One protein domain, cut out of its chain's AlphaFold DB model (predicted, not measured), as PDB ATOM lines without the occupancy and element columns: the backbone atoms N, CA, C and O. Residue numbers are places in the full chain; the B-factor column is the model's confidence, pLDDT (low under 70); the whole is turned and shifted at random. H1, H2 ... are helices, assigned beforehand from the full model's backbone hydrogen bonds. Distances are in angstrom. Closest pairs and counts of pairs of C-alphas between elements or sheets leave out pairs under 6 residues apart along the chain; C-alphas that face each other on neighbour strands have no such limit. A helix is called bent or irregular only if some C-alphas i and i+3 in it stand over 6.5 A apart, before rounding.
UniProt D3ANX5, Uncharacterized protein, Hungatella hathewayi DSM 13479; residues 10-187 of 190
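What this domain is: This is residues 10 to 187 of the 190 residues of an uncharacterized protein of Hungatella hathewayi DSM 13479 (UniProt D3ANX5). Six helices, H2 to H7, cross one another in a body with H4 in its middle; H3 crosses H4 on one side, and H6 and the bent H7 pack on another. The first helix, H1, and the first part of H2 reach out at one end of the long axis, joined by a long loop of residues 26 to 51, and H5 packs on H7b at the other end. The printed part has 178 residues, with seven named helices in the order H1 to H7 and no named strand; the class is all helix. The whole is compact, with a radius of gyration of the C-alphas of 18.2 A, yet elongated in outline, spanning 61 by 34 by 29 A.

Where its parts are: H1, residues 10 to 25, begins at C-alpha 10 at (-9.986, 13.000, -18.256), is 20.7 A long and has a kink of 32 degrees near residue 19. It is neither bent nor irregular, but only just: C-alphas 16 and 19 are 6.4 A apart. H2, residues 52 to 70, is 26.8 A long. H3 is residues 75 to 85. H4, residues 96 to 109, is 20.4 A long and begins at C-alpha 96 at (-7.266, 21.606, -14.299). H5 is residues 121 to 133, and H6, residues 136 to 150, is 21.0 A long. H7, residues 158 to 181, was assigned as one helix by its hydrogen bonds but is bent, with C-alphas 166 and 169 7.5 A apart. Its arms are H7a, residues 158 to 166, and H7b, residues 169 to 181, at a steep tilt of 43 degrees; C-alpha 181 is at (-16.136, 26.698, 7.797).

How they stand to each other: H4 touches H3 about perpendicular, at 90 degrees, with the closest C-alphas, of Val 81 and Ile 100, 6.2 A apart. Residues 105 to 109 of H4 touch residues 142 to 147 of H6 at 79 degrees, about perpendicular; the closest C-alphas, of Val 105 and Gln 146, are 6.1 A apart. H2 and H4 only just touch, with 3 pairs of C-alphas within 8 A, the closest being Glu 66 and Ala 97 at 5.9 A. Residues 62 to 69 of H2 touch H7a at 83 degrees, about perpendicular, with the C-alphas of Leu 65 and Leu 160 closest at 5.6 A. H6 and H7a form a helical hairpin at a shallow tilt of 33 degrees, only just short of steep; their closest C-alphas, of Glu 148 and Tyr 161, are 6.4 A apart. H7b touches H6, with the C-alphas of Glu 140 and Ala 172 closest at 5.8 A, and H5, with those of Cys 128 and Ala 179 closest at 5.4 A. H1 touches no helix but is near H2. Every O i to N i+4 pair is within hydrogen-bond range in H2, H3, H4, H5, H6 and H7b, against 9 of 12 in H1 and 4 of 5 in H7a.

The domain as a whole: The C-alphas farthest apart, of Phe 30 and Asp 122, are 62.3 A apart. The printed part has no cut; the links H1 to H2 and H4 to H5 are long. Mean pLDDT of the printed part is 89.9, with residues 33 to 37 and 114 to 117 under 70.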
ATOM      1  N   CYS A  10      -8.789  12.493 -17.581       96.06
ATOM      2  CA  CYS A  10      -9.986  13.000 -18.256       96.06
ATOM      3  C   CYS A  10      -9.621  14.068 -19.304       96.06
ATOM      4  O   CYS A  10     -10.120  14.040 -20.434       96.06
ATOM      5  N   TYR A  11      -8.699  14.970 -18.957       96.50
ATOM      6  CA  TYR A  11      -8.218  16.003 -19.865       96.50
ATOM      7  C   TYR A  11      -7.437  15.406 -21.047       96.50
ATOM      8  O   TYR A  11      -7.715  15.738 -22.204       96.50
ATOM      9  N   GLU A  12      -6.500  14.490 -20.781       95.50
ATOM     10  CA  GLU A  12      -5.740  13.794 -21.830       95.50
ATOM     11  C   GLU A  12      -6.635  12.968 -22.746       95.50
ATOM     12  O   GLU A  12      -6.555  13.102 -23.965       95.50
ATOM     13  N   ASP A  13      -7.511  12.144 -22.184       94.56
ATOM     14  CA  ASP A  13      -8.393  11.267 -22.943       94.56
ATOM     15  C   ASP A  13      -9.335  12.082 -23.817       94.56
ATOM     16  O   ASP A  13      -9.470  11.784 -25.003       94.56
ATOM     17  N   THR A  14      -9.907  13.167 -23.289       94.31
ATOM     18  CA  THR A  14     -10.794  14.028 -24.077       94.31
ATOM     19  C   THR A  14     -10.050  14.661 -25.255       94.31
ATOM     20  O   THR A  14     -10.549  14.617 -26.379       94.31
ATOM     21  N   ILE A  15      -8.860  15.237 -25.039       94.56
ATOM     22  CA  ILE A  15      -8.162  16.045 -26.057       94.56
ATOM     23  C   ILE A  15      -7.263  15.221 -26.976       94.56
ATOM     24  O   ILE A  15      -7.260  15.437 -28.186       94.56
ATOM     25  N   ILE A  16      -6.485  14.296 -26.426       93.00
ATOM     26  CA  ILE A  16      -5.474  13.538 -27.170       93.00
ATOM     27  C   ILE A  16      -6.087  12.310 -27.843       93.00
ATOM     28  O   ILE A  16      -5.648  11.947 -28.933       93.00
ATOM     29  N   ARG A  17      -7.102  11.677 -27.238       89.56
ATOM     30  CA  ARG A  17      -7.732  10.464 -27.789       89.56
ATOM     31  C   ARG A  17      -9.083  10.766 -28.439       89.56
ATOM     32  O   ARG A  17      -9.277  10.475 -29.618       89.56
ATOM     33  N   GLY A  18      -9.980  11.415 -27.702       89.94
ATOM     34  CA  GLY A  18     -11.358  11.672 -28.110       89.94
ATOM     35  C   GLY A  18     -11.485  12.646 -29.282       89.94
ATOM     36  O   GLY A  18     -12.219  12.369 -30.232       89.94
ATOM     37  N   MET A  19     -10.749  13.764 -29.267       91.25
ATOM     38  CA  MET A  19     -10.845  14.763 -30.345       91.25
ATOM     39  C   MET A  19     -10.391  14.228 -31.710       91.25
ATOM     40  O   MET A  19     -11.136  14.410 -32.676       91.25
ATOM     41  N   PRO A  20      -9.233  13.551 -31.852       90.50
ATOM     42  CA  PRO A  20      -8.870  12.953 -33.135       90.50
ATOM     43  C   PRO A  20      -9.903  11.941 -33.640       90.50
ATOM     44  O   PRO A  20     -10.264  11.973 -34.817       90.50
ATOM     45  N   GLU A  21     -10.426  11.081 -32.759       87.12
ATOM     46  CA  GLU A  21     -11.438  10.083 -33.125       87.12
ATOM     47  C   GLU A  21     -12.746  10.731 -33.606       87.12
ATOM     48  O   GLU A  21     -13.341  10.268 -34.585       87.12
ATOM     49  N   PHE A  22     -13.154  11.847 -32.988       86.69
ATOM     50  CA  PHE A  22     -14.281  12.651 -33.457       86.69
ATOM     51  C   PHE A  22     -14.084  13.098 -34.911       86.69
ATOM     52  O   PHE A  22     -14.958  12.851 -35.740       86.69
ATOM     53  N   PHE A  23     -12.936  13.690 -35.256       86.50
ATOM     54  CA  PHE A  23     -12.705  14.203 -36.613       86.50
ATOM     55  C   PHE A  23     -12.619  13.106 -37.681       86.50
ATOM     56  O   PHE A  23     -12.952  13.366 -38.835       86.50
ATOM     57  N   VAL A  24     -12.225  11.882 -37.314       86.62
ATOM     58  CA  VAL A  24     -12.246  10.729 -38.234       86.62
ATOM     59  C   VAL A  24     -13.677  10.311 -38.581       86.62
ATOM     60  O   VAL A  24     -13.939   9.888 -39.707       86.62
ATOM     61  N   ARG A  25     -14.605  10.404 -37.624       82.19
ATOM     62  CA  ARG A  25     -15.992   9.929 -37.783       82.19
ATOM     63  C   ARG A  25     -16.989  11.026 -38.140       82.19
ATOM     64  O   ARG A  25     -18.099  10.708 -38.564       82.19
ATOM     65  N   TYR A  26     -16.627  12.287 -37.943       84.00
ATOM     66  CA  TYR A  26     -17.516  13.420 -38.150       84.00
ATOM     67  C   TYR A  26     -17.874  13.593 -39.633       84.00
ATOM     68  O   TYR A  26     -17.011  13.823 -40.480       84.00
ATOM     69  N   ASP A  27     -19.171  13.531 -39.942       81.69
ATOM     70  CA  ASP A  27     -19.693  13.757 -41.288       81.69
ATOM     71  C   ASP A  27     -20.334  15.143 -41.389       81.69
ATOM     72  O   ASP A  27     -21.525  15.335 -41.142       81.69
ATOM     73  N   ALA A  28     -19.534  16.118 -41.813       82.19
ATOM     74  CA  ALA A  28     -19.982  17.496 -41.983       82.19
ATOM     75  C   ALA A  28     -21.095  17.671 -43.035       82.19
ATOM     76  O   ALA A  28     -21.801  18.678 -43.005       82.19
ATOM     77  N   ARG A  29     -21.235  16.743 -43.994       80.75
ATOM     78  CA  ARG A  29     -22.176  16.880 -45.120       80.75
ATOM     79  C   ARG A  29     -23.536  16.287 -44.796       80.75
ATOM     80  O   ARG A  29     -24.550  16.891 -45.136       80.75
ATOM     81  N   PHE A  30     -23.552  15.120 -44.161       79.19
ATOM     82  CA  PHE A  30     -24.784  14.366 -43.947       79.19
ATOM     83  C   PHE A  30     -25.217  14.312 -42.480       79.19
ATOM     84  O   PHE A  30     -26.401  14.100 -42.222       79.19
ATOM     85  N   ARG A  31     -24.305  14.518 -41.514       76.81
ATOM     86  CA  ARG A  31     -24.601  14.440 -40.069       76.81
ATOM     87  C   ARG A  31     -23.879  15.531 -39.250       76.81
ATOM     88  O   ARG A  31     -23.251  15.218 -38.240       76.81
ATOM     89  N   PRO A  32     -23.986  16.825 -39.616       71.38
ATOM     90  CA  PRO A  32     -23.209  17.897 -38.981       71.38
ATOM     91  C   PRO A  32     -23.558  18.148 -37.505       71.38
ATOM     92  O   PRO A  32     -22.792  18.785 -36.791       71.38
ATOM     93  N   GLN A  33     -24.720  17.673 -37.047       67.31
ATOM     94  CA  GLN A  33     -25.192  17.833 -35.668       67.31
ATOM     95  C   GLN A  33     -24.695  16.717 -34.735       67.31
ATOM     96  O   GLN A  33     -24.717  16.894 -33.517       67.31
ATOM     97  N   ASP A  34     -24.242  15.587 -35.287       69.56
ATOM     98  CA  ASP A  34     -23.848  14.427 -34.495       69.56
ATOM     99  C   ASP A  34     -22.444  14.628 -33.933       69.56
ATOM    100  O   ASP A  34     -21.435  14.433 -34.615       69.56
ATOM    101  N   HIS A  35     -22.378  14.996 -32.656       58.94
ATOM    102  CA  HIS A  35     -21.151  14.869 -31.894       58.94
ATOM    103  C   HIS A  35     -21.149  13.490 -31.217       58.94
ATOM    104  O   HIS A  35     -21.874  13.221 -30.271       58.94
ATOM    105  N   LEU A  36     -20.341  12.567 -31.735       61.56
ATOM    106  CA  LEU A  36     -20.102  11.257 -31.107       61.56
ATOM    107  C   LEU A  36     -19.292  11.369 -29.799       61.56
ATOM    108  O   LEU A  36     -19.088  10.369 -29.122       61.56
ATOM    109  N   LEU A  37     -18.801  12.570 -29.476       67.00
ATOM    110  CA  LEU A  37     -17.888  12.843 -28.374       67.00
ATOM    111  C   LEU A  37     -18.629  13.490 -27.204       67.00
ATOM    112  O   LEU A  37     -19.311  14.494 -27.392       67.00
ATOM    113  N   THR A  38     -18.468  12.951 -26.003       73.81
ATOM    114  CA  THR A  38     -19.171  13.383 -24.785       73.81
ATOM    115  C   THR A  38     -18.602  14.654 -24.146       73.81
ATOM    116  O   THR A  38     -19.284  15.249 -23.319       73.81
ATOM    117  N   LEU A  39     -17.430  15.132 -24.598       87.50
ATOM    118  CA  LEU A  39     -16.738  16.319 -24.060       87.50
ATOM    119  C   LEU A  39     -16.584  16.235 -22.530       87.50
ATOM    120  O   LEU A  39     -16.992  17.142 -21.809       87.50
ATOM    121  N   ASP A  40     -16.029  15.119 -22.051       90.06
ATOM    122  CA  ASP A  40     -16.057  14.752 -20.629       90.06
ATOM    123  C   ASP A  40     -15.268  15.713 -19.731       90.06
ATOM    124  O   ASP A  40     -15.652  15.942 -18.584       90.06
ATOM    125  N   TYR A  41     -14.185  16.304 -20.245       95.19
ATOM    126  CA  TYR A  41     -13.427  17.305 -19.500       95.19
ATOM    127  C   TYR A  41     -14.208  18.633 -19.392       95.19
ATOM    128  O   TYR A  41     -14.562  19.242 -20.406       95.19
ATOM    129  N   PRO A  42     -14.476  19.133 -18.172       95.81
ATOM    130  CA  PRO A  42     -15.257  20.347 -17.984       95.81
ATOM    131  C   PRO A  42     -14.438  21.596 -18.326       95.81
ATOM    132  O   PRO A  42     -13.278  21.715 -17.944       95.81
ATOM    133  N   ILE A  43     -15.069  22.584 -18.967       96.44
ATOM    134  CA  ILE A  43     -14.502  23.917 -19.245       96.44
ATOM    135  C   ILE A  43     -15.195  24.995 -18.401       96.44
ATOM    136  O   ILE A  43     -16.378  24.871 -18.083       96.44
ATOM    137  N   LEU A  44     -14.496  26.094 -18.090       96.44
ATOM    138  CA  LEU A  44     -15.025  27.191 -17.256       96.44
ATOM    139  C   LEU A  44     -16.250  27.885 -17.859       96.44
ATOM    140  O   LEU A  44     -17.061  28.484 -17.155       96.44
ATOM    141  N   ARG A  45     -16.363  27.858 -19.189       94.62
ATOM    142  CA  ARG A  45     -17.462  28.486 -19.915       94.62
ATOM    143  C   ARG A  45     -18.340  27.404 -20.537       94.62
ATOM    144  O   ARG A  45     -17.877  26.731 -21.453       94.62
ATOM    145  N   PRO A  46     -19.611  27.262 -20.128       89.50
ATOM    146  CA  PRO A  46     -20.451  26.178 -20.617       89.50
ATOM    147  C   PRO A  46     -20.674  26.270 -22.131       89.50
ATOM    148  O   PRO A  46     -20.928  27.349 -22.680       89.50
ATOM    149  N   VAL A  47     -20.643  25.114 -22.801       89.31
ATOM    150  CA  VAL A  47     -20.921  24.980 -24.246       89.31
ATOM    151  C   VAL A  47     -22.334  25.474 -24.589       89.31
ATOM    152  O   VAL A  47     -22.555  26.072 -25.647       89.31
ATOM    153  N   GLY A  48     -23.277  25.320 -23.655       88.12
ATOM    154  CA  GLY A  48     -24.645  25.812 -23.774       88.12
ATOM    155  C   GLY A  48     -25.450  25.008 -24.793       88.12
ATOM    156  O   GLY A  48     -25.415  23.786 -24.788       88.12
ATOM    157  N   LYS A  49     -26.187  25.701 -25.670       87.06
ATOM    158  CA  LYS A  49     -27.065  25.082 -26.683       87.06
ATOM    159  C   LYS A  49     -26.361  24.745 -28.007       87.06
ATOM    160  O   LYS A  49     -27.041  24.468 -28.990       87.06
ATOM    161  N   ARG A  50     -25.032  24.859 -28.073       88.44
ATOM    162  CA  ARG A  50     -24.270  24.538 -29.291       88.44
ATOM    163  C   ARG A  50     -24.278  23.027 -29.514       88.44
ATOM    164  O   ARG A  50     -24.273  22.271 -28.549       88.44
ATOM    165  N   SER A  51     -24.230  22.608 -30.771       83.94
ATOM    166  CA  SER A  51     -24.198  21.203 -31.185       83.94
ATOM    167  C   SER A  51     -23.183  20.992 -32.307       83.94
ATOM    168  O   SER A  51     -22.694  21.957 -32.901       83.94
ATOM    169  N   GLY A  52     -22.843  19.729 -32.577       84.56
ATOM    170  CA  GLY A  52     -21.963  19.364 -33.685       84.56
ATOM    171  C   GLY A  52     -20.627  20.111 -33.679       84.56
ATOM    172  O   GLY A  52     -19.985  20.276 -32.639       84.56
ATOM    173  N   ILE A  53     -20.216  20.599 -34.851       86.88
ATOM    174  CA  ILE A  53     -18.936  21.300 -35.012       86.88
ATOM    175  C   ILE A  53     -18.860  22.638 -34.267       86.88
ATOM    176  O   ILE A  53     -17.780  23.000 -33.810       86.88
ATOM    177  N   ASP A  54     -19.976  23.347 -34.074       88.75
ATOM    178  CA  ASP A  54     -19.978  24.621 -33.342       88.75
ATOM    179  C   ASP A  54     -19.682  24.408 -31.852       88.75
ATOM    180  O   ASP A  54     -18.981  25.210 -31.228       88.75
ATOM    181  N   ALA A  55     -20.187  23.306 -31.282       90.38
ATOM    182  CA  ALA A  55     -19.859  22.893 -29.921       90.38
ATOM    183  C   ALA A  55     -18.372  22.548 -29.798       90.38
ATOM    184  O   ALA A  55     -17.697  23.070 -28.910       90.38
ATOM    185  N   VAL A  56     -17.851  21.735 -30.722       91.62
ATOM    186  CA  VAL A  56     -16.443  21.312 -30.729       91.62
ATOM    187  C   VAL A  56     -15.500  22.498 -30.931       91.62
ATOM    188  O   VAL A  56     -14.525  22.636 -30.194       91.62
ATOM    189  N   TYR A  57     -15.801  23.401 -31.866       92.81
ATOM    190  CA  TYR A  57     -15.002  24.604 -32.106       92.81
ATOM    191  C   TYR A  57     -14.953  25.511 -30.872       92.81
ATOM    192  O   TYR A  57     -13.879  25.957 -30.460       92.81
ATOM    193  N   PHE A  58     -16.109  25.763 -30.252       95.06
ATOM    194  CA  PHE A  58     -16.189  26.571 -29.037       95.06
ATOM    195  C   PHE A  58     -15.420  25.931 -27.876       95.06
ATOM    196  O   PHE A  58     -14.671  26.615 -27.175       95.06
ATOM    197  N   TYR A  59     -15.576  24.619 -27.705       95.56
ATOM    198  CA  TYR A  59     -14.893  23.846 -26.680       95.56
ATOM    199  C   TYR A  59     -13.368  23.897 -26.853       95.56
ATOM    200  O   TYR A  59     -12.655  24.296 -25.935       95.56
ATOM    201  N   LEU A  60     -12.861  23.600 -28.056       95.50
ATOM    202  CA  LEU A  60     -11.428  23.663 -28.364       95.50
ATOM    203  C   LEU A  60     -10.862  25.082 -28.224       95.50
ATOM    204  O   LEU A  60      -9.722  25.247 -27.797       95.50
ATOM    205  N   SER A  61     -11.659  26.110 -28.522       97.00
ATOM    206  CA  SER A  61     -11.266  27.505 -28.289       97.00
ATOM    207  C   SER A  61     -11.083  27.809 -26.797       97.00
ATOM    208  O   SER A  61     -10.158  28.532 -26.433       97.00
ATOM    209  N   CYS A  62     -11.920  27.239 -25.923       97.94
ATOM    210  CA  CYS A  62     -11.764  27.350 -24.470       97.94
ATOM    211  C   CYS A  62     -10.521  26.593 -23.979       97.94
ATOM    212  O   CYS A  62      -9.700  27.167 -23.266       97.94
ATOM    213  N   VAL A  63     -10.329  25.353 -24.439       97.25
ATOM    214  CA  VAL A  63      -9.135  24.544 -24.134       97.25
ATOM    215  C   VAL A  63      -7.856  25.255 -24.577       97.25
ATOM    216  O   VAL A  63      -6.875  25.273 -23.845       97.25
ATOM    217  N   LEU A  64      -7.852  25.916 -25.737       97.44
ATOM    218  CA  LEU A  64      -6.697  26.692 -26.184       97.44
ATOM    219  C   LEU A  64      -6.364  27.839 -25.215       97.44
ATOM    220  O   LEU A  64      -5.190  28.100 -24.963       97.44
ATOM    221  N   LEU A  65      -7.371  28.518 -24.655       98.12
ATOM    222  CA  LEU A  65      -7.153  29.549 -23.636       98.12
ATOM    223  C   LEU A  65      -6.591  28.946 -22.341       98.12
ATOM    224  O   LEU A  65      -5.649  29.507 -21.784       98.12
ATOM    225  N   GLU A  66      -7.078  27.781 -21.914       97.94
ATOM    226  CA  GLU A  66      -6.487  27.051 -20.786       97.94
ATOM    227  C   GLU A  66      -5.025  26.710 -21.039       97.94
ATOM    228  O   GLU A  66      -4.178  27.035 -20.216       97.94
ATOM    229  N   GLN A  67      -4.699  26.149 -22.201       97.50
ATOM    230  CA  GLN A  67      -3.328  25.783 -22.554       97.50
ATOM    231  C   GLN A  67      -2.401  27.007 -22.649       97.50
ATOM    232  O   GLN A  67      -1.221  26.918 -22.310       97.50
ATOM    233  N   ARG A  68      -2.919  28.185 -23.025       96.31
ATOM    234  CA  ARG A  68      -2.164  29.454 -22.970       96.31
ATOM    235  C   ARG A  68      -1.852  29.909 -21.546       96.31
ATOM    236  O   ARG A  68      -0.847  30.595 -21.361       96.31
ATOM    237  N   PHE A  69      -2.707  29.593 -20.576       97.00
ATOM    238  CA  PHE A  69      -2.468  29.857 -19.157       97.00
ATOM    239  C   PHE A  69      -1.540  28.798 -18.553       97.00
ATOM    240  O   PHE A  69      -0.477  29.135 -18.036       97.00
ATOM    241  N   LEU A  70      -1.906  27.527 -18.700       96.88
ATOM    242  CA  LEU A  70      -1.194  26.365 -18.181       96.88
ATOM    243  C   LEU A  70       0.244  26.278 -18.708       96.88
ATOM    244  O   LEU A  70       1.163  26.052 -17.930       96.88
ATOM    245  N   GLY A  71       0.466  26.574 -19.991       95.50
ATOM    246  CA  GLY A  71       1.799  26.573 -20.600       95.50
ATOM    247  C   GLY A  71       2.753  27.664 -20.092       95.50
ATOM    248  O   GLY A  71       3.905  27.701 -20.519       95.50
ATOM    249  N   ARG A  72       2.302  28.572 -19.211       93.31
ATOM    250  CA  ARG A  72       3.165  29.554 -18.521       93.31
ATOM    251  C   ARG A  72       3.706  29.026 -17.192       93.31
ATOM    252  O   ARG A  72       4.550  29.684 -16.587       93.31
ATOM    253  N   LEU A  73       3.192  27.896 -16.714       92.06
ATOM    254  CA  LEU A  73       3.473  27.372 -15.387       92.06
ATOM    255  C   LEU A  73       4.453  26.194 -15.466       92.06
ATOM    256  O   LEU A  73       4.379  25.394 -16.399       92.06
ATOM    257  N   PRO A  74       5.363  26.050 -14.487       92.00
ATOM    258  CA  PRO A  74       6.195  24.860 -14.391       92.00
ATOM    259  C   PRO A  74       5.345  23.610 -14.133       92.00
ATOM    260  O   PRO A  74       4.504  23.609 -13.232       92.00
ATOM    261  N   GLU A  75       5.626  22.525 -14.858       92.50
ATOM    262  CA  GLU A  75       4.952  21.228 -14.681       92.50
ATOM    263  C   GLU A  75       4.940  20.754 -13.208       92.50
ATOM    264  O   GLU A  75       3.864  20.416 -12.709       92.50
ATOM    265  N   PRO A  76       6.065  20.799 -12.453       92.25
ATOM    266  CA  PRO A  76       6.071  20.354 -11.056       92.25
ATOM    267  C   PRO A  76       5.169  21.188 -10.143       92.25
ATOM    268  O   PRO A  76       4.583  20.650  -9.210       92.25
ATOM    269  N   TYR A  77       5.031  22.491 -10.420       91.25
ATOM    270  CA  TYR A  77       4.155  23.364  -9.639       91.25
ATOM    271  C   TYR A  77       2.690  22.973  -9.835       91.25
ATOM    272  O   TYR A  77       1.979  22.769  -8.857       91.25
ATOM    273  N   GLY A  78       2.232  22.829 -11.084       93.56
ATOM    274  CA  GLY A  78       0.830  22.485 -11.325       93.56
ATOM    275  C   GLY A  78       0.461  21.104 -10.780       93.56
ATOM    276  O   GLY A  78      -0.615  20.967 -10.207       93.56
ATOM    277  N   LYS A  79       1.371  20.120 -10.849       94.62
ATOM    278  CA  LYS A  79       1.158  18.804 -10.225       94.62
ATOM    279  C   LYS A  79       1.039  18.890  -8.709       94.62
ATOM    280  O   LYS A  79       0.063  18.389  -8.168       94.62
ATOM    281  N   ALA A  80       1.951  19.602  -8.044       91.88
ATOM    282  CA  ALA A  80       1.873  19.808  -6.597       91.88
ATOM    283  C   ALA A  80       0.550  20.477  -6.181       91.88
ATOM    284  O   ALA A  80      -0.048  20.103  -5.174       91.88
ATOM    285  N   VAL A  81       0.059  21.429  -6.985       92.38
ATOM    286  CA  VAL A  81      -1.238  22.071  -6.743       92.38
ATOM    287  C   VAL A  81      -2.398  21.083  -6.810       92.38
ATOM    288  O   VAL A  81      -3.264  21.080  -5.935       92.38
ATOM    289  N   LEU A  82      -2.417  20.242  -7.839       94.56
ATOM    290  CA  LEU A  82      -3.490  19.274  -8.039       94.56
ATOM    291  C   LEU A  82      -3.437  18.118  -7.023       94.56
ATOM    292  O   LEU A  82      -4.485  17.720  -6.522       94.56
ATOM    293  N   GLU A  83      -2.244  17.634  -6.668       94.00
ATOM    294  CA  GLU A  83      -2.036  16.590  -5.649       94.00
ATOM    295  C   GLU A  83      -2.526  17.030  -4.267       94.00
ATOM    296  O   GLU A  83      -3.181  16.264  -3.560       94.00
ATOM    297  N   HIS A  84      -2.248  18.281  -3.887       90.38
ATOM    298  CA  HIS A  84      -2.746  18.847  -2.632       90.38
ATOM    299  C   HIS A  84      -4.261  19.048  -2.652       90.38
ATOM    300  O   HIS A  84      -4.923  18.834  -1.639       90.38
ATOM    301  N   PHE A  85      -4.817  19.449  -3.802       89.88
ATOM    302  CA  PHE A  85      -6.265  19.559  -3.969       89.88
ATOM    303  C   PHE A  85      -6.947  18.199  -3.764       89.88
ATOM    304  O   PHE A  85      -7.959  18.116  -3.064       89.88
ATOM    305  N   HIS A  86      -6.394  17.132  -4.350       91.56
ATOM    306  CA  HIS A  86      -6.853  15.768  -4.117       91.56
ATOM    307  C   HIS A  86      -5.775  14.729  -4.466       91.56
ATOM    308  O   HIS A  86      -5.236  14.741  -5.569       91.56
ATOM    309  N   GLY A  87      -5.538  13.754  -3.578       91.75
ATOM    310  CA  GLY A  87      -4.507  12.723  -3.785       91.75
ATOM    311  C   GLY A  87      -4.682  11.902  -5.072       91.75
ATOM    312  O   GLY A  87      -3.700  11.565  -5.718       91.75
ATOM    313  N   ASP A  88      -5.930  11.664  -5.486       94.81
ATOM    314  CA  ASP A  88      -6.275  10.951  -6.729       94.81
ATOM    315  C   ASP A  88      -6.731  11.889  -7.869       94.81
ATOM    316  O   ASP A  88      -7.577  11.517  -8.685       94.81
ATOM    317  N   TYR A  89      -6.247  13.138  -7.920       95.44
ATOM    318  CA  TYR A  89      -6.698  14.133  -8.912       95.44
ATOM    319  C   TYR A  89      -6.570  13.674 -10.375       95.44
ATOM    320  O   TYR A  89      -7.294  14.174 -11.239       95.44
ATOM    321  N   GLU A  90      -5.650  12.749 -10.667       97.50
ATOM    322  CA  GLU A  90      -5.404  12.227 -12.014       97.50
ATOM    323  C   GLU A  90      -6.655  11.549 -12.602       97.50
ATOM    324  O   GLU A  90      -6.896  11.651 -13.806       97.50
ATOM    325  N   GLU A  91      -7.493  10.935 -11.755       96.88
ATOM    326  CA  GLU A  91      -8.740  10.264 -12.157       96.88
ATOM    327  C   GLU A  91      -9.981  11.161 -12.055       96.88
ATOM    328  O   GLU A  91     -11.067  10.777 -12.495       96.88
ATOM    329  N   LEU A  92      -9.863  12.345 -11.448       95.75
ATOM    330  CA  LEU A  92     -11.012  13.213 -11.224       95.75
ATOM    331  C   LEU A  92     -11.444  13.925 -12.507       95.75
ATOM    332  O   LEU A  92     -10.633  14.447 -13.275       95.75
ATOM    333  N   ILE A  93     -12.760  14.035 -12.686       96.00
ATOM    334  CA  ILE A  93     -13.359  14.928 -13.677       96.00
ATOM    335  C   ILE A  93     -13.387  16.329 -13.065       96.00
ATOM    336  O   ILE A  93     -14.304  16.691 -12.329       96.00
ATOM    337  N   LEU A  94     -12.342  17.105 -13.338       94.81
ATOM    338  CA  LEU A  94     -12.188  18.480 -12.872       94.81
ATOM    339  C   LEU A  94     -11.608  19.360 -13.973       94.81
ATOM    340  O   LEU A  94     -11.002  18.867 -14.922       94.81
ATOM    341  N   ASN A  95     -11.777  20.673 -13.837       97.12
ATOM    342  CA  ASN A  95     -11.100  21.627 -14.702       97.12
ATOM    343  C   ASN A  95      -9.714  21.936 -14.117       97.12
ATOM    344  O   ASN A  95      -9.607  22.606 -13.087       97.12
ATOM    345  N   VAL A  96      -8.654  21.463 -14.774       97.44
ATOM    346  CA  VAL A  96      -7.266  21.606 -14.299       97.44
ATOM    347  C   VAL A  96      -6.868  23.080 -14.190       97.44
ATOM    348  O   VAL A  96      -6.233  23.489 -13.216       97.44
ATOM    349  N   ALA A  97      -7.283  23.901 -15.159       97.44
ATOM    350  CA  ALA A  97      -6.986  25.328 -15.150       97.44
ATOM    351  C   ALA A  97      -7.645  26.054 -13.969       97.44
ATOM    352  O   ALA A  97      -6.999  26.913 -13.378       97.44
ATOM    353  N   SER A  98      -8.876  25.698 -13.591       96.62
ATOM    354  CA  SER A  98      -9.605  26.275 -12.455       96.62
ATOM    355  C   SER A  98      -8.873  26.031 -11.141       96.62
ATOM    356  O   SER A  98      -8.571  26.985 -10.426       96.62
ATOM    357  N   VAL A  99      -8.513  24.776 -10.849       95.50
ATOM    358  CA  VAL A  99      -7.846  24.419  -9.584       95.50
ATOM    359  C   VAL A  99      -6.530  25.188  -9.439       95.50
ATOM    360  O   VAL A  99      -6.290  25.848  -8.425       95.50
ATOM    361  N   ILE A 100      -5.712  25.189 -10.495       95.75
ATOM    362  CA  ILE A 100      -4.420  25.882 -10.498       95.75
ATOM    363  C   ILE A 100      -4.592  27.408 -10.429       95.75
ATOM    364  O   ILE A 100      -3.854  28.082  -9.703       95.75
ATOM    365  N   LEU A 101      -5.568  27.965 -11.156       96.12
ATOM    366  CA  LEU A 101      -5.884  29.394 -11.155       96.12
ATOM    367  C   LEU A 101      -6.260  29.883  -9.760       96.12
ATOM    368  O   LEU A 101      -5.736  30.901  -9.310       96.12
ATOM    369  N   ARG A 102      -7.162  29.169  -9.083       94.81
ATOM    370  CA  ARG A 102      -7.652  29.540  -7.754       94.81
ATOM    371  C   ARG A 102      -6.507  29.580  -6.748       94.81
ATOM    372  O   ARG A 102      -6.343  30.601  -6.081       94.81
ATOM    373  N   ASN A 103      -5.660  28.545  -6.720       92.81
ATOM    374  CA  ASN A 103      -4.471  28.528  -5.865       92.81
ATOM    375  C   ASN A 103      -3.563  29.740  -6.138       92.81
ATOM    376  O   ASN A 103      -3.178  30.458  -5.215       92.81
ATOM    377  N   LEU A 104      -3.275  30.011  -7.415       92.56
ATOM    378  CA  LEU A 104      -2.423  31.125  -7.827       92.56
ATOM    379  C   LEU A 104      -2.994  32.488  -7.408       92.56
ATOM    380  O   LEU A 104      -2.264  33.328  -6.883       92.56
ATOM    381  N   VAL A 105      -4.294  32.708  -7.604       93.75
ATOM    382  CA  VAL A 105      -4.948  33.967  -7.229       93.75
ATOM    383  C   VAL A 105      -4.889  34.187  -5.719       93.75
ATOM    384  O   VAL A 105      -4.592  35.306  -5.303       93.75
ATOM    385  N   VAL A 106      -5.096  33.154  -4.892       92.12
ATOM    386  CA  VAL A 106      -4.959  33.309  -3.434       92.12
ATOM    387  C   VAL A 106      -3.536  33.723  -3.053       92.12
ATOM    388  O   VAL A 106      -3.366  34.682  -2.300       92.12
ATOM    389  N   HIS A 107      -2.510  33.086  -3.624       89.94
ATOM    390  CA  HIS A 107      -1.116  33.478  -3.386       89.94
ATOM    391  C   HIS A 107      -0.869  34.951  -3.724       89.94
ATOM    392  O   HIS A 107      -0.296  35.690  -2.921       89.94
ATOM    393  N   MET A 108      -1.374  35.406  -4.874       91.19
ATOM    394  CA  MET A 108      -1.258  36.805  -5.283       91.19
ATOM    395  C   MET A 108      -2.005  37.757  -4.343       91.19
ATOM    396  O   MET A 108      -1.486  38.826  -4.022       91.19
ATOM    397  N   MET A 109      -3.188  37.376  -3.851       91.69
ATOM    398  CA  MET A 109      -3.934  38.167  -2.863       91.69
ATOM    399  C   MET A 109      -3.199  38.273  -1.519       91.69
ATOM    400  O   MET A 109      -3.341  39.283  -0.834       91.69
ATOM    401  N   MET A 110      -2.381  37.278  -1.165       90.06
ATOM    402  CA  MET A 110      -1.476  37.324  -0.009       90.06
ATOM    403  C   MET A 110      -0.165  38.084  -0.291       90.06
ATOM    404  O   MET A 110       0.705  38.159   0.576       90.06
ATOM    405  N   GLY A 111       0.016  38.633  -1.498       87.69
ATOM    406  CA  GLY A 111       1.253  39.301  -1.910       87.69
ATOM    407  C   GLY A 111       2.438  38.345  -2.091       87.69
ATOM    408  O   GLY A 111       3.593  38.777  -2.077       87.69
ATOM    409  N   LYS A 112       2.177  37.041  -2.242       83.94
ATOM    410  CA  LYS A 112       3.194  36.006  -2.441       83.94
ATOM    411  C   LYS A 112       3.363  35.757  -3.937       83.94
ATOM    412  O   LYS A 112       2.394  35.577  -4.671       83.94
ATOM    413  N   LYS A 113       4.613  35.745  -4.395       72.50
ATOM    414  CA  LYS A 113       4.960  35.297  -5.747       72.50
ATOM    415  C   LYS A 113       5.321  33.819  -5.709       72.50
ATOM    416  O   LYS A 113       5.968  33.382  -4.761       72.50
ATOM    417  N   LEU A 114       5.013  33.114  -6.797       63.72
ATOM    418  CA  LEU A 114       5.305  31.688  -6.999       63.72
ATOM    419  C   LEU A 114       6.762  31.275  -6.730       63.72
ATOM    420  O   LEU A 114       7.015  30.119  -6.420       63.72
ATOM    421  N   SER A 115       7.722  32.188  -6.888       58.31
ATOM    422  CA  SER A 115       9.155  31.880  -6.857       58.31
ATOM    423  C   SER A 115       9.888  32.322  -5.590       58.31
ATOM    424  O   SER A 115      11.064  32.001  -5.451       58.31
ATOM    425  N   GLU A 116       9.261  33.106  -4.709       55.72
ATOM    426  CA  GLU A 116      10.017  33.894  -3.719       55.72
ATOM    427  C   GLU A 116       9.577  33.676  -2.267       55.72
ATOM    428  O   GLU A 116      10.435  33.714  -1.389       55.72
ATOM    429  N   ASN A 117       8.294  33.408  -1.990       63.00
ATOM    430  CA  ASN A 117       7.794  33.371  -0.613       63.00
ATOM    431  C   ASN A 117       6.867  32.175  -0.378       63.00
ATOM    432  O   ASN A 117       5.745  32.171  -0.883       63.00
ATOM    433  N   ALA A 118       7.308  31.225   0.450       73.19
ATOM    434  CA  ALA A 118       6.431  30.184   0.979       73.19
ATOM    435  C   ALA A 118       5.280  30.819   1.778       73.19
ATOM    436  O   ALA A 118       5.458  31.844   2.458       73.19
ATOM    437  N   VAL A 119       4.100  30.216   1.682       79.31
ATOM    438  CA  VAL A 119       2.947  30.623   2.481       79.31
ATOM    439  C   VAL A 119       3.147  30.086   3.897       79.31
ATOM    440  O   VAL A 119       3.409  28.903   4.097       79.31
ATOM    441  N   THR A 120       3.059  30.950   4.907       84.19
ATOM    442  CA  THR A 120       3.133  30.528   6.312       84.19
ATOM    443  C   THR A 120       1.738  30.338   6.905       84.19
ATOM    444  O   THR A 120       0.740  30.832   6.377       84.19
ATOM    445  N   ALA A 121       1.654  29.657   8.050       83.62
ATOM    446  CA  ALA A 121       0.395  29.531   8.786       83.62
ATOM    447  C   ALA A 121      -0.184  30.901   9.211       83.62
ATOM    448  O   ALA A 121      -1.395  31.090   9.151       83.62
ATOM    449  N   ASP A 122       0.671  31.867   9.569       86.38
ATOM    450  CA  ASP A 122       0.259  33.235   9.928       86.38
ATOM    451  C   ASP A 122      -0.253  34.022   8.708       86.38
ATOM    452  O   ASP A 122      -1.263  34.720   8.812       86.38
ATOM    453  N   ASP A 123       0.368  33.858   7.529       87.62
ATOM    454  CA  ASP A 123      -0.158  34.441   6.283       87.62
ATOM    455  C   ASP A 123      -1.587  33.942   6.015       87.62
ATOM    456  O   ASP A 123      -2.487  34.731   5.709       87.62
ATOM    457  N   MET A 124      -1.808  32.638   6.197       85.12
ATOM    458  CA  MET A 124      -3.111  32.006   6.000       85.12
ATOM    459  C   MET A 124      -4.154  32.431   7.021       85.12
ATOM    460  O   MET A 124      -5.306  32.669   6.654       85.12
ATOM    461  N   GLU A 125      -3.779  32.543   8.294       88.38
ATOM    462  CA  GLU A 125      -4.687  33.005   9.341       88.38
ATOM    463  C   GLU A 125      -5.154  34.438   9.060       88.38
ATOM    464  O   GLU A 125      -6.359  34.714   9.048       88.38
ATOM    465  N   ARG A 126      -4.220  35.338   8.724       90.19
ATOM    466  CA  ARG A 126      -4.536  36.724   8.347       90.19
ATOM    467  C   ARG A 126      -5.423  36.784   7.115       90.19
ATOM    468  O   ARG A 126      -6.418  37.510   7.110       90.19
ATOM    469  N   PHE A 127      -5.097  36.004   6.087       91.00
ATOM    470  CA  PHE A 127      -5.899  35.934   4.872       91.00
ATOM    471  C   PHE A 127      -7.323  35.438   5.161       91.00
ATOM    472  O   PHE A 127      -8.293  36.054   4.719       91.00
ATOM    473  N   CYS A 128      -7.467  34.392   5.975       90.31
ATOM    474  CA  CYS A 128      -8.761  33.855   6.389       90.31
ATOM    475  C   CYS A 128      -9.605  34.905   7.131       90.31
ATOM    476  O   CYS A 128     -10.784  35.085   6.815       90.31
ATOM    477  N   ILE A 129      -9.006  35.660   8.060       90.75
ATOM    478  CA  ILE A 129      -9.676  36.769   8.760       90.75
ATOM    479  C   ILE A 129     -10.135  37.844   7.765       90.75
ATOM    480  O   ILE A 129     -11.272  38.317   7.849       90.75
ATOM    481  N   CYS A 130      -9.291  38.213   6.798       91.81
ATOM    482  CA  CYS A 130      -9.653  39.171   5.754       91.81
ATOM    483  C   CYS A 130     -10.846  38.678   4.923       91.81
ATOM    484  O   CYS A 130     -11.821  39.412   4.768       91.81
ATOM    485  N   VAL A 131     -10.824  37.428   4.450       93.25
ATOM    486  CA  VAL A 131     -11.919  36.841   3.658       93.25
ATOM    487  C   VAL A 131     -13.221  36.767   4.467       93.25
ATOM    488  O   VAL A 131     -14.284  37.117   3.949       93.25
ATOM    489  N   LYS A 132     -13.171  36.396   5.756       91.38
ATOM    490  CA  LYS A 132     -14.350  36.367   6.650       91.38
ATOM    491  C   LYS A 132     -15.009  37.732   6.825       91.38
ATOM    492  O   LYS A 132     -16.233  37.807   6.880       91.38
ATOM    493  N   ASN A 133     -14.228  38.806   6.846       91.06
ATOM    494  CA  ASN A 133     -14.748  40.162   7.033       91.06
ATOM    495  C   ASN A 133     -15.061  40.890   5.715       91.06
ATOM    496  O   ASN A 133     -15.672  41.958   5.725       91.06
ATOM    497  N   CYS A 134     -14.658  40.325   4.577       91.50
ATOM    498  CA  CYS A 134     -14.910  40.892   3.260       91.50
ATOM    499  C   CYS A 134     -16.291  40.476   2.734       91.50
ATOM    500  O   CYS A 134     -16.686  39.315   2.856       91.50
ATOM    501  N   ASP A 135     -17.039  41.398   2.135       92.25
ATOM    502  CA  ASP A 135     -18.252  41.028   1.407       92.25
ATOM    503  C   ASP A 135     -17.904  40.335   0.076       92.25
ATOM    504  O   ASP A 135     -16.791  40.443  -0.447       92.25
ATOM    505  N   ARG A 136     -18.865  39.585  -0.478       91.94
ATOM    506  CA  ARG A 136     -18.640  38.808  -1.706       91.94
ATOM    507  C   ARG A 136     -18.256  39.697  -2.890       91.94
ATOM    508  O   ARG A 136     -17.440  39.284  -3.706       91.94
ATOM    509  N   GLN A 137     -18.816  40.903  -2.985       94.31
ATOM    510  CA  GLN A 137     -18.541  41.802  -4.105       94.31
ATOM    511  C   GLN A 137     -17.078  42.260  -4.093       94.31
ATOM    512  O   GLN A 137     -16.402  42.163  -5.115       94.31
ATOM    513  N   LYS A 138     -16.559  42.671  -2.935       94.94
ATOM    514  CA  LYS A 138     -15.148  43.040  -2.785       94.94
ATOM    515  C   LYS A 138     -14.204  41.867  -3.041       94.94
ATOM    516  O   LYS A 138     -13.125  42.069  -3.592       94.94
ATOM    517  N   LEU A 139     -14.595  40.639  -2.682       95.44
ATOM    518  CA  LEU A 139     -13.828  39.439  -3.044       95.44
ATOM    519  C   LEU A 139     -13.795  39.230  -4.562       95.44
ATOM    520  O   LEU A 139     -12.723  38.999  -5.117       95.44
ATOM    521  N   GLU A 140     -14.932  39.364  -5.250       97.31
ATOM    522  CA  GLU A 140     -14.978  39.302  -6.716       97.31
ATOM    523  C   GLU A 140     -14.111  40.397  -7.367       97.31
ATOM    524  O   GLU A 140     -13.406  40.132  -8.344       97.31
ATOM    525  N   GLU A 141     -14.125  41.619  -6.834       96.88
ATOM    526  CA  GLU A 141     -13.283  42.728  -7.301       96.88
ATOM    527  C   GLU A 141     -11.790  42.421  -7.100       96.88
ATOM    528  O   GLU A 141     -10.999  42.567  -8.035       96.88
ATOM    529  N   ALA A 142     -11.411  41.901  -5.927       96.19
ATOM    530  CA  ALA A 142     -10.038  41.502  -5.632       96.19
ATOM    531  C   ALA A 142      -9.553  40.371  -6.554       96.19
ATOM    532  O   ALA A 142      -8.451  40.459  -7.099       96.19
ATOM    533  N   ILE A 143     -10.385  39.349  -6.792       97.06
ATOM    534  CA  ILE A 143     -10.095  38.272  -7.750       97.06
ATOM    535  C   ILE A 143      -9.934  38.854  -9.159       97.06
ATOM    536  O   ILE A 143      -8.953  38.555  -9.835       97.06
ATOM    537  N   SER A 144     -10.847  39.729  -9.595       97.12
ATOM    538  CA  SER A 144     -10.794  40.350 -10.931       97.12
ATOM    539  C   SER A 144      -9.498  41.124 -11.156       97.12
ATOM    540  O   SER A 144      -8.922  41.043 -12.239       97.12
ATOM    541  N   HIS A 145      -9.030  41.835 -10.131       96.19
ATOM    542  CA  HIS A 145      -7.768  42.560 -10.176       96.19
ATOM    543  C   HIS A 145      -6.569  41.616 -10.360       96.19
ATOM    544  O   HIS A 145      -5.717  41.874 -11.210       96.19
ATOM    545  N   GLN A 146      -6.519  40.485  -9.642       95.94
ATOM    546  CA  GLN A 146      -5.441  39.504  -9.834       95.94
ATOM    547  C   GLN A 146      -5.502  38.836 -11.213       95.94
ATOM    548  O   GLN A 146      -4.471  38.664 -11.861       95.94
ATOM    549  N   LEU A 147      -6.703  38.510 -11.703       96.56
ATOM    550  CA  LEU A 147      -6.889  37.960 -13.048       96.56
ATOM    551  C   LEU A 147      -6.422  38.934 -14.139       96.56
ATOM    552  O   LEU A 147      -5.823  38.506 -15.128       96.56
ATOM    553  N   GLU A 148      -6.661  40.237 -13.971       95.88
ATOM    554  CA  GLU A 148      -6.175  41.253 -14.909       95.88
ATOM    555  C   GLU A 148      -4.641  41.308 -14.906       95.88
ATOM    556  O   GLU A 148      -4.032  41.267 -15.974       95.88
ATOM    557  N   GLN A 149      -3.993  41.263 -13.738       93.44
ATOM    558  CA  GLN A 149      -2.527  41.188 -13.664       93.44
ATOM    559  C   GLN A 149      -1.964  39.920 -14.323       93.44
ATOM    560  O   GLN A 149      -1.046  40.009 -15.140       93.44
ATOM    561  N   LEU A 150      -2.548  38.748 -14.044       93.12
ATOM    562  CA  LEU A 150      -2.138  37.461 -14.631       93.12
ATOM    563  C   LEU A 150      -2.222  37.431 -16.159       93.12
ATOM    564  O   LEU A 150      -1.510  36.672 -16.827       93.12
ATOM    565  N   THR A 151      -3.108  38.243 -16.722       95.00
ATOM    566  CA  THR A 151      -3.361  38.285 -18.163       95.00
ATOM    567  C   THR A 151      -2.648  39.433 -18.869       95.00
ATOM    568  O   THR A 151      -2.784  39.550 -20.083       95.00
ATOM    569  N   GLY A 152      -1.796  40.187 -18.164       91.31
ATOM    570  CA  GLY A 152      -0.962  41.247 -18.740       91.31
ATOM    571  C   GLY A 152      -1.532  42.659 -18.585       91.31
ATOM    572  O   GLY A 152      -1.081  43.575 -19.264       91.31
ATOM    573  N   GLY A 153      -2.515  42.852 -17.707       90.88
ATOM    574  CA  GLY A 153      -3.112  44.155 -17.437       90.88
ATOM    575  C   GLY A 153      -4.091  44.628 -18.523       90.88
ATOM    576  O   GLY A 153      -4.583  43.827 -19.322       90.88
ATOM    577  N   PRO A 154      -4.371  45.945 -18.594       83.38
ATOM    578  CA  PRO A 154      -5.347  46.516 -19.527       83.38
ATOM    579  C   PRO A 154      -5.037  46.306 -21.020       83.38
ATOM    580  O   PRO A 154      -5.957  46.273 -21.841       83.38
ATOM    581  N   GLU A 155      -3.763  46.155 -21.380       88.00
ATOM    582  CA  GLU A 155      -3.305  45.868 -22.751       88.00
ATOM    583  C   GLU A 155      -3.036  44.371 -22.978       88.00
ATOM    584  O   GLU A 155      -2.551  43.957 -24.030       88.00
ATOM    585  N   GLY A 156      -3.348  43.553 -21.974       92.19
ATOM    586  CA  GLY A 156      -3.099  42.129 -21.967       92.19
ATOM    587  C   GLY A 156      -4.074  41.308 -22.810       92.19
ATOM    588  O   GLY A 156      -4.865  41.784 -23.629       92.19
ATOM    589  N   ASP A 157      -4.029  40.006 -22.574       94.94
ATOM    590  CA  ASP A 157      -4.800  38.992 -23.276       94.94
ATOM    591  C   ASP A 157      -6.273  38.998 -22.841       94.94
ATOM    592  O   ASP A 157      -6.707  38.220 -21.987       94.94
ATOM    593  N   ARG A 158      -7.064  39.887 -23.451       96.12
ATOM    594  CA  ARG A 158      -8.490  40.068 -23.129       96.12
ATOM    595  C   ARG A 158      -9.320  38.796 -23.300       96.12
ATOM    596  O   ARG A 158     -10.269  38.586 -22.543       96.12
ATOM    597  N   ALA A 159      -8.968  37.939 -24.261       97.06
ATOM    598  CA  ALA A 159      -9.654  36.666 -24.468       97.06
ATOM    599  C   ALA A 159      -9.416  35.714 -23.288       97.06
ATOM    600  O   ALA A 159     -10.373  35.146 -22.754       97.06
ATOM    601  N   LEU A 160      -8.163  35.597 -22.836       97.62
ATOM    602  CA  LEU A 160      -7.823  34.795 -21.664       97.62
ATOM    603  C   LEU A 160      -8.447  35.362 -20.386       97.62
ATOM    604  O   LEU A 160      -9.056  34.609 -19.633       97.62
ATOM    605  N   TYR A 161      -8.384  36.681 -20.183       97.75
ATOM    606  CA  TYR A 161      -9.034  37.347 -19.050       97.75
ATOM    607  C   TYR A 161     -10.530  37.027 -18.987       97.75
ATOM    608  O   TYR A 161     -11.043  36.614 -17.947       97.75
ATOM    609  N   SER A 162     -11.227  37.167 -20.119       97.50
ATOM    610  CA  SER A 162     -12.656  36.873 -20.229       97.50
ATOM    611  C   SER A 162     -12.979  35.409 -19.912       97.50
ATOM    612  O   SER A 162     -14.035  35.118 -19.350       97.50
ATOM    613  N   TYR A 163     -12.097  34.481 -20.284       98.25
ATOM    614  CA  TYR A 163     -12.279  33.062 -20.007       98.25
ATOM    615  C   TYR A 163     -12.068  32.730 -18.527       98.25
ATOM    616  O   TYR A 163     -12.990  32.222 -17.896       98.25
ATOM    617  N   LEU A 164     -10.917  33.098 -17.952       97.69
ATOM    618  CA  LEU A 164     -10.597  32.826 -16.544       97.69
ATOM    619  C   LEU A 164     -11.587  33.510 -15.586       97.69
ATOM    620  O   LEU A 164     -11.951  32.947 -14.558       97.69
ATOM    621  N   SER A 165     -12.106  34.683 -15.961       97.56
ATOM    622  CA  SER A 165     -13.129  35.396 -15.182       97.56
ATOM    623  C   SER A 165     -14.473  34.664 -15.091       97.56
ATOM    624  O   SER A 165     -15.306  35.060 -14.276       97.56
ATOM    625  N   CYS A 166     -14.712  33.616 -15.890       97.56
ATOM    626  CA  CYS A 166     -15.933  32.808 -15.778       97.56
ATOM    627  C   CYS A 166     -16.022  32.100 -14.416       97.56
ATOM    628  O   CYS A 166     -17.124  31.945 -13.901       97.56
ATOM    629  N   ASP A 167     -14.882  31.772 -13.801       95.69
ATOM    630  CA  ASP A 167     -14.806  31.085 -12.503       95.69
ATOM    631  C   ASP A 167     -14.968  32.032 -11.297       95.69
ATOM    632  O   ASP A 167     -15.088  31.606 -10.154       95.69
ATOM    633  N   ARG A 168     -14.976  33.355 -11.525       96.44
ATOM    634  CA  ARG A 168     -14.852  34.365 -10.463       96.44
ATOM    635  C   ARG A 168     -15.915  34.251  -9.372       96.44
ATOM    636  O   ARG A 168     -15.597  34.394  -8.195       96.44
ATOM    637  N   LYS A 169     -17.179  34.093  -9.768       95.69
ATOM    638  CA  LYS A 169     -18.314  34.115  -8.833       95.69
ATOM    639  C   LYS A 169     -18.321  32.879  -7.945       95.69
ATOM    640  O   LYS A 169     -18.476  33.010  -6.733       95.69
ATOM    641  N   ASP A 170     -18.127  31.718  -8.561       94.81
ATOM    642  CA  ASP A 170     -18.094  30.436  -7.865       94.81
ATOM    643  C   ASP A 170     -16.867  30.376  -6.959       94.81
ATOM    644  O   ASP A 170     -16.996  30.083  -5.772       94.81
ATOM    645  N   PHE A 171     -15.712  30.826  -7.452       95.25
ATOM    646  CA  PHE A 171     -14.513  30.945  -6.637       95.25
ATOM    647  C   PHE A 171     -14.699  31.888  -5.438       95.25
ATOM    648  O   PHE A 171     -14.367  31.510  -4.318       95.25
ATOM    649  N   ALA A 172     -15.270  33.084  -5.620       95.94
ATOM    650  CA  ALA A 172     -15.522  34.007  -4.508       95.94
ATOM    651  C   ALA A 172     -16.463  33.403  -3.451       95.94
ATOM    652  O   ALA A 172     -16.259  33.605  -2.252       95.94
ATOM    653  N   ALA A 173     -17.489  32.665  -3.888       93.94
ATOM    654  CA  ALA A 173     -18.423  31.987  -2.996       93.94
ATOM    655  C   ALA A 173     -17.751  30.835  -2.232       93.94
ATOM    656  O   ALA A 173     -17.874  30.760  -1.011       93.94
ATOM    657  N   GLU A 174     -17.003  29.976  -2.922       93.06
ATOM    658  CA  GLU A 174     -16.269  28.871  -2.299       93.06
ATOM    659  C   GLU A 174     -15.199  29.367  -1.331       93.06
ATOM    660  O   GLU A 174     -15.110  28.860  -0.216       93.06
ATOM    661  N   LEU A 175     -14.452  30.408  -1.702       92.94
ATOM    662  CA  LEU A 175     -13.433  31.007  -0.845       92.94
ATOM    663  C   LEU A 175     -14.045  31.562   0.447       92.94
ATOM    664  O   LEU A 175     -13.504  31.370   1.537       92.94
ATOM    665  N   LYS A 176     -15.205  32.223   0.338       92.62
ATOM    666  CA  LYS A 176     -15.947  32.728   1.496       92.62
ATOM    667  C   LYS A 176     -16.399  31.587   2.408       92.62
ATOM    668  O   LYS A 176     -16.136  31.632   3.609       92.62
ATOM    669  N   ASN A 177     -17.000  30.552   1.826       91.56
ATOM    670  CA  ASN A 177     -17.475  29.378   2.556       91.56
ATOM    671  C   ASN A 177     -16.319  28.627   3.239       91.56
ATOM    672  O   ASN A 177     -16.433  28.236   4.399       91.56
ATOM    673  N   ALA A 178     -15.186  28.457   2.553       89.94
ATOM    674  CA  ALA A 178     -14.004  27.800   3.099       89.94
ATOM    675  C   ALA A 178     -13.424  28.575   4.288       89.94
ATOM    676  O   ALA A 178     -13.030  27.964   5.283       89.94
ATOM    677  N   ALA A 179     -13.432  29.912   4.226       90.31
ATOM    678  CA  ALA A 179     -13.044  30.745   5.356       90.31
ATOM    679  C   ALA A 179     -13.978  30.516   6.552       90.31
ATOM    680  O   ALA A 179     -13.514  30.207   7.648       90.31
ATOM    681  N   GLU A 180     -15.291  30.638   6.347       88.88
ATOM    682  CA  GLU A 180     -16.306  30.522   7.401       88.88
ATOM    683  C   GLU A 180     -16.305  29.148   8.080       88.88
ATOM    684  O   GLU A 180     -16.370  29.079   9.308       88.88
ATOM    685  N   CYS A 181     -16.141  28.076   7.304       87.12
ATOM    686  CA  CYS A 181     -16.136  26.698   7.797       87.12
ATOM    687  C   CYS A 181     -14.758  26.201   8.271       87.12
ATOM    688  O   CYS A 181     -14.673  25.098   8.806       87.12
ATOM    689  N   GLY A 182     -13.686  26.981   8.087       82.50
ATOM    690  CA  GLY A 182     -12.336  26.610   8.523       82.50
ATOM    691  C   GLY A 182     -11.642  25.549   7.657       82.50
ATOM    692  O   GLY A 182     -10.822  24.808   8.180       82.50
ATOM    693  N   TYR A 183     -11.951  25.489   6.357       82.38
ATOM    694  CA  TYR A 183     -11.378  24.535   5.386       82.38
ATOM    695  C   TYR A 183     -10.535  25.218   4.297       82.38
ATOM    696  O   TYR A 183     -10.456  24.754   3.159       82.38
ATOM    697  N   MET A 184      -9.944  26.369   4.621       79.75
ATOM    698  CA  MET A 184      -9.145  27.158   3.679       79.75
ATOM    699  C   MET A 184      -7.852  26.435   3.251       79.75
ATOM    700  O   MET A 184      -7.383  26.596   2.128       79.75
ATOM    701  N   ASP A 185      -7.314  25.593   4.130       76.56
ATOM    702  CA  ASP A 185      -6.159  24.714   3.909       76.56
ATOM    703  C   ASP A 185      -6.365  23.715   2.758       76.56
ATOM    704  O   ASP A 185      -5.406  23.329   2.093       76.56
ATOM    705  N   ARG A 186      -7.616  23.341   2.466       72.62
ATOM    706  CA  ARG A 186      -7.958  22.454   1.340       72.62
ATOM    707  C   ARG A 186      -7.953  23.148  -0.021       72.62
ATOM    708  O   ARG A 186      -7.971  22.469  -1.042       72.62
ATOM    709  N   MET A 187      -7.966  24.481  -0.053       72.19
ATOM    710  CA  MET A 187      -7.974  25.249  -1.303       72.19
ATOM    711  C   MET A 187      -6.579  25.708  -1.738       72.19
ATOM    712  O   MET A 187      -6.423  26.129  -2.884       72.19
TER     713      MET A 187